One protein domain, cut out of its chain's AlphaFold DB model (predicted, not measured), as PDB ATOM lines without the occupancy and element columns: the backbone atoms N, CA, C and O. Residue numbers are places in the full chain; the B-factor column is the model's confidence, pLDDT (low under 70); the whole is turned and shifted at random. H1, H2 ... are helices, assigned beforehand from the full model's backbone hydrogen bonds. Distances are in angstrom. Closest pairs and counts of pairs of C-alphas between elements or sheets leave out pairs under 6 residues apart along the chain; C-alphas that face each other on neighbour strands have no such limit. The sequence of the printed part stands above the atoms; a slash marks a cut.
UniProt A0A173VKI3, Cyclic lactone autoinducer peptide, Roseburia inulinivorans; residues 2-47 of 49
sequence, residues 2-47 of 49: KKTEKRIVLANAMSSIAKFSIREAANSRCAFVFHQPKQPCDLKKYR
ATOM      1  N   LYS A   2     289.432 287.601 229.816       61.28
ATOM      2  CA  LYS A   2     288.986 288.275 228.566       61.28
ATOM      3  C   LYS A   2     287.553 288.853 228.475       61.28
ATOM      4  O   LYS A   2     287.308 289.662 227.585       61.28
ATOM      5  N   LYS A   3     286.575 288.423 229.285       65.44
ATOM      6  CA  LYS A   3     285.149 288.799 229.081       65.44
ATOM      7  C   LYS A   3     284.732 290.043 229.878       65.44
ATOM      8  O   LYS A   3     283.946 290.844 229.382       65.44
ATOM      9  N   THR A   4     285.280 290.217 231.079       76.25
ATOM     10  CA  THR A   4     284.975 291.348 231.969       76.25
ATOM     11  C   THR A   4     285.641 292.635 231.485       76.25
ATOM     12  O   THR A   4     284.976 293.659 231.394       76.25
ATOM     13  N   GLU A   5     286.901 292.571 231.050       75.94
ATOM     14  CA  GLU A   5     287.622 293.725 230.490       75.94
ATOM     15  C   GLU A   5     286.944 294.278 229.230       75.94
ATOM     16  O   GLU A   5     286.718 295.478 229.126       75.94
ATOM     17  N   LYS A   6     286.508 293.406 228.310       77.75
ATOM     18  CA  LYS A   6     285.757 293.824 227.111       77.75
ATOM     19  C   LYS A   6     284.441 294.527 227.454       77.75
ATOM     20  O   LYS A   6     284.075 295.493 226.792       77.75
ATOM     21  N   ARG A   7     283.738 294.064 228.495       80.81
ATOM     22  CA  ARG A   7     282.514 294.714 228.992       80.81
ATOM     23  C   ARG A   7     282.808 296.088 229.597       80.81
ATOM     24  O   ARG A   7     282.047 297.013 229.346       80.81
ATOM     25  N   ILE A   8     283.911 296.231 230.333       87.69
ATOM     26  CA  ILE A   8     284.350 297.513 230.908       87.69
ATOM     27  C   ILE A   8     284.709 298.508 229.797       87.69
ATOM     28  O   ILE A   8     284.250 299.646 229.824       87.69
ATOM     29  N   VAL A   9     285.463 298.075 228.783       90.69
ATOM     30  CA  VAL A   9     285.818 298.918 227.629       90.69
ATOM     31  C   VAL A   9     284.566 299.382 226.882       90.69
ATOM     32  O   VAL A   9     284.436 300.570 226.589       90.69
ATOM     33  N   LEU A  10     283.611 298.480 226.636       91.62
ATOM     34  CA  LEU A  10     282.341 298.830 225.996       91.62
ATOM     35  C   LEU A  10     281.519 299.815 226.844       91.62
ATOM     36  O   LEU A  10     281.014 300.803 226.316       91.62
ATOM     37  N   ALA A  11     281.414 299.586 228.156       92.62
ATOM     38  CA  ALA A  11     280.702 300.483 229.064       92.62
ATOM     39  C   ALA A  11     281.332 301.886 229.095       92.62
ATOM     40  O   ALA A  11     280.619 302.890 229.047       92.62
ATOM     41  N   ASN A  12     282.664 301.965 229.099       93.88
ATOM     42  CA  ASN A  12     283.392 303.231 229.054       93.88
ATOM     43  C   ASN A  12     283.169 303.974 227.731       93.88
ATOM     44  O   ASN A  12     282.932 305.184 227.745       93.88
ATOM     45  N   ALA A  13     283.181 303.261 226.601       94.06
ATOM     46  CA  ALA A  13     282.889 303.846 225.295       94.06
ATOM     47  C   ALA A  13     281.465 304.425 225.247       94.06
ATOM     48  O   ALA A  13     281.285 305.593 224.901       94.06
ATOM     49  N   MET A  14     280.467 303.657 225.696       94.06
ATOM     50  CA  MET A  14     279.073 304.111 225.768       94.06
ATOM     51  C   MET A  14     278.903 305.317 226.701       94.06
ATOM     52  O   MET A  14     278.190 306.261 226.367       94.06
ATOM     53  N   SER A  15     279.597 305.328 227.844       92.56
ATOM     54  CA  SER A  15     279.592 306.470 228.767       92.56
ATOM     55  C   SER A  15     280.183 307.729 228.125       92.56
ATOM     56  O   SER A  15     279.648 308.823 228.305       92.56
ATOM     57  N   SER A  16     281.260 307.588 227.347       91.94
ATOM     58  CA  SER A  16     281.883 308.704 226.629       91.94
ATOM     59  C   SER A  16     280.938 309.297 225.582       91.94
ATOM     60  O   SER A  16     280.724 310.511 225.562       91.94
ATOM     61  N   ILE A  17     280.293 308.437 224.785       92.62
ATOM     62  CA  ILE A  17     279.306 308.845 223.776       92.62
ATOM     63  C   ILE A  17     278.130 309.566 224.438       92.62
ATOM     64  O   ILE A  17     277.776 310.666 224.028       92.62
ATOM     65  N   ALA A  18     277.569 309.005 225.513       89.94
ATOM     66  CA  ALA A  18     276.460 309.629 226.231       89.94
ATOM     67  C   ALA A  18     276.831 311.017 226.782       89.94
ATOM     68  O   ALA A  18     276.076 311.976 226.624       89.94
ATOM     69  N   LYS A  19     278.021 311.157 227.384       87.69
ATOM     70  CA  LYS A  19     278.522 312.451 227.877       87.69
ATOM     71  C   LYS A  19     278.704 313.463 226.749       87.69
ATOM     72  O   LYS A  19     278.423 314.641 226.954       87.69
ATOM     73  N   PHE A  20     279.174 313.023 225.584       87.56
ATOM     74  CA  PHE A  20     279.311 313.876 224.409       87.56
ATOM     75  C   PHE A  20     277.943 314.358 223.909       87.56
ATOM     76  O   PHE A  20     277.725 315.562 223.825       87.56
ATOM     77  N   SER A  21     276.983 313.454 223.709       86.38
ATOM     78  CA  SER A  21     275.634 313.806 223.250       86.38
ATOM     79  C   SER A  21     274.916 314.773 224.194       86.38
ATOM     80  O   SER A  21     274.283 315.721 223.739       86.38
ATOM     81  N   ILE A  22     275.044 314.580 225.513       84.50
ATOM     82  CA  ILE A  22     274.455 315.488 226.511       84.50
ATOM     83  C   ILE A  22     275.106 316.876 226.440       84.50
ATOM     84  O   ILE A  22     274.403 317.883 226.534       84.50
ATOM     85  N   ARG A  23     276.431 316.954 226.253       83.00
ATOM     86  CA  ARG A  23     277.145 318.229 226.080       83.00
ATOM     87  C   ARG A  23     276.696 318.953 224.816       83.00
ATOM     88  O   ARG A  23     276.417 320.146 224.884       83.00
ATOM     89  N   GLU A  24     276.594 318.258 223.689       83.12
ATOM     90  CA  GLU A  24     276.127 318.860 222.437       83.12
ATOM     91  C   GLU A  24     274.678 319.342 222.566       83.12
ATOM     92  O   GLU A  24     274.390 320.496 222.263       83.12
ATOM     93  N   ALA A  25     273.784 318.537 223.151       79.06
ATOM     94  CA  ALA A  25     272.402 318.941 223.414       79.06
ATOM     95  C   ALA A  25     272.308 320.165 224.350       79.06
ATOM     96  O   ALA A  25     271.512 321.074 224.111       79.06
ATOM     97  N   ALA A  26     273.144 320.226 225.393       75.81
ATOM     98  CA  ALA A  26     273.202 321.350 226.328       75.81
ATOM     99  C   ALA A  26     273.786 322.636 225.710       75.81
ATOM    100  O   ALA A  26     273.466 323.741 226.156       75.81
ATOM    101  N   ASN A  27     274.634 322.525 224.689       73.56
ATOM    102  CA  ASN A  27     275.193 323.685 223.994       73.56
ATOM    103  C   ASN A  27     274.377 324.087 222.757       73.56
ATOM    104  O   ASN A  27     274.392 325.258 222.377       73.56
ATOM    105  N   SER A  28     273.616 323.160 222.175       72.06
ATOM    106  CA  SER A  28     272.711 323.436 221.065       72.06
ATOM    107  C   SER A  28     271.507 324.259 221.534       72.06
ATOM    108  O   SER A  28     270.875 323.971 222.552       72.06
ATOM    109  N   ARG A  29     271.175 325.314 220.788       63.69
ATOM    110  CA  ARG A  29     269.852 325.938 220.878       63.69
ATOM    111  C   ARG A  29     268.905 325.069 220.052       63.69
ATOM    112  O   ARG A  29     269.264 324.717 218.932       63.69
ATOM    113  N   CYS A  30     267.731 324.704 220.578       62.69
ATOM    114  CA  CYS A  30     266.725 324.011 219.770       62.69
ATOM    115  C   CYS A  30     266.481 324.832 218.500       62.69
ATOM    116  O   CYS A  30     266.126 326.008 218.595       62.69
ATOM    117  N   ALA A  31     266.703 324.225 217.333       56.66
ATOM    118  CA  ALA A  31     266.446 324.829 216.035       56.66
ATOM    119  C   ALA A  31     264.931 324.895 215.793       56.66
ATOM    120  O   ALA A  31     264.389 324.190 214.955       56.66
ATOM    121  N   PHE A  32     264.227 325.706 216.576       52.72
ATOM    122  CA  PHE A  32     262.866 326.111 216.279       52.72
ATOM    123  C   PHE A  32     262.837 327.631 216.294       52.72
ATOM    124  O   PHE A  32     263.044 328.277 217.318       52.72
ATOM    125  N   VAL A  33     262.613 328.180 215.101       55.59
ATOM    126  CA  VAL A  33     262.517 329.612 214.780       55.59
ATOM    127  C   VAL A  33     261.407 330.310 215.589       55.59
ATOM    128  O   VAL A  33     261.379 331.532 215.677       55.59
ATOM    129  N   PHE A  34     260.545 329.551 216.270       55.75
ATOM    130  CA  PHE A  34     259.483 330.060 217.124       55.75
ATOM    131  C   PHE A  34     259.618 329.472 218.532       55.75
ATOM    132  O   PHE A  34     259.531 328.264 218.721       55.75
ATOM    133  N   HIS A  35     259.861 330.357 219.501       60.25
ATOM    134  CA  HIS A  35     259.956 330.090 220.940       60.25
ATOM    135  C   HIS A  35     260.913 328.961 221.323       60.25
ATOM    136  O   HIS A  35     260.512 327.829 221.572       60.25
ATOM    137  N   GLN A  36     262.192 329.299 221.477       59.97
ATOM    138  CA  GLN A  36     263.140 328.417 222.141       59.97
ATOM    139  C   GLN A  36     262.643 328.150 223.581       59.97
ATOM    140  O   GLN A  36     262.632 329.084 224.391       59.97
ATOM    141  N   PRO A  37     262.200 326.923 223.929       68.81
ATOM    142  CA  PRO A  37     261.763 326.632 225.287       68.81
ATOM    143  C   PRO A  37     262.931 326.877 226.245       68.81
ATOM    144  O   PRO A  37     264.093 326.625 225.906       68.81
ATOM    145  N   LYS A  38     262.638 327.402 227.445       69.81
ATOM    146  CA  LYS A  38     263.660 327.604 228.481       69.81
ATOM    147  C   LYS A  38     264.387 326.277 228.693       69.81
ATOM    148  O   LYS A  38     263.766 325.269 229.020       69.81
ATOM    149  N   GLN A  39     265.695 326.286 228.475       69.56
ATOM    150  CA  GLN A  39     266.510 325.084 228.570       69.56
ATOM    151  C   GLN A  39     266.407 324.503 229.994       69.56
ATOM    152  O   GLN A  39     266.542 325.278 230.950       69.56
ATOM    153  N   PRO A  40     266.174 323.184 230.158       74.81
ATOM    154  CA  PRO A  40     266.066 322.557 231.472       74.81
ATOM    155  C   PRO A  40     267.251 322.935 232.362       74.81
ATOM    156  O   PRO A  40     268.404 322.837 231.934       74.81
ATOM    157  N   CYS A  41     266.982 323.362 233.600       75.19
ATOM    158  CA  CYS A  41     268.027 323.804 234.530       75.19
ATOM    159  C   CYS A  41     269.101 322.728 234.744       75.19
ATOM    160  O   CYS A  41     270.285 323.048 234.788       75.19
ATOM    161  N   ASP A  42     268.698 321.457 234.762       76.12
ATOM    162  CA  ASP A  42     269.596 320.311 234.885       76.12
ATOM    163  C   ASP A  42     270.560 320.118 233.717       76.12
ATOM    164  O   ASP A  42     271.589 319.473 233.893       76.12
ATOM    165  N   LEU A  43     270.275 320.661 232.532       72.12
ATOM    166  CA  LEU A  43     271.195 320.573 231.396       72.12
ATOM    167  C   LEU A  43     272.306 321.622 231.469       72.12
ATOM    168  O   LEU A  43     273.359 321.433 230.862       72.12
ATOM    169  N   LYS A  44     272.124 322.690 232.259       72.44
ATOM    170  CA  LYS A  44     273.141 323.738 232.428       72.44
ATOM    171  C   LYS A  44     274.446 323.185 233.003       72.44
ATOM    172  O   LYS A  44     275.507 323.627 232.592       72.44
ATOM    173  N   LYS A  45     274.384 322.165 233.870       80.38
ATOM    174  CA  LYS A  45     275.572 321.529 234.477       80.38
ATOM    175  C   LYS A  45     276.470 320.788 233.480       80.38
ATOM    176  O   LYS A  45     277.603 320.454 233.806       80.38
ATOM    177  N   TYR A  46     275.964 320.513 232.278       76.81
ATOM    178  CA  TYR A  46     276.714 319.874 231.197       76.81
ATOM    179  C   TYR A  46     277.149 320.864 230.109       76.81
ATOM    180  O   TYR A  46     277.823 320.464 229.156       76.81
ATOM    181  N   ARG A  47     276.775 322.143 230.238       69.44
ATOM    182  CA  ARG A  47     277.206 323.216 229.342       69.44
ATOM    183  C   ARG A  47     278.692 323.497 229.563       69.44
ATOM    184  O   ARG A  47     279.210 323.305 230.660       69.44
TER     185      ARG A  47
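AT A GLANCE: This is residues 2 to 47 of the 49 residues of the protein "Cyclic lactone autoinducer peptide" of Roseburia inulinivorans (UniProt A0A173VKI3). One long straight helix, H1, makes most of the length, and after it residues 28 to 40 swing out in a wide loop and fold back, bringing the short helix H2 to pack on residues 22 to 26 of H1. Residues 2 to 18 of H1 stick out as a free arm at one end, and residues 31 to 36 of the loop stick out at the other. The printed part has 46 residues with two named helices, H1 then H2, and no named strand; the class is all helix. The whole is extended, with a radius of gyration of the C-alphas of 15.6 A, and the C-alphas span 52 by 19 by 10 A, only just a rod.

HOW THE PARTS SIT: H1, residues 2 to 27, stands free over residues 2 to 18. H2, residues 41 to 46, touches H1, which meets it with residues 22 to 26 alone; the closest C-alphas of the two are those of Arg 23 and Tyr 46, 5.4 A apart. The two helices run opposite ways at a steep tilt of 59 degrees. In H1, 21 of 22 O i to N i+4 pairs are within hydrogen-bond range; in H2 0 of 2 are, beside 2 of 3 O i to N i+3 pairs.

IN THESE COORDINATES: H1 begins at C-alpha 2, at (288.986, 288.275, 228.566), and ends at C-alpha 27, at (275.193, 323.685, 223.994), 38.3 A from first to last C-alpha. Phe 34, in the link, has its C-alpha at (259.483, 330.060, 217.124). H2 measures 10.1 A from first to last C-alpha and ends at C-alpha 46, at (276.714, 319.874, 231.197).

THE WHOLE: The two C-alphas farthest apart are those of Lys 2 and Phe 34, 52.4 A. The printed part has no cut. The link from H1 to H2, 13 residues, is long. The mean pLDDT of the printed part is 76.8, and it is under 70 at residues 2 to 3, residues 29 to 39 and residue 47.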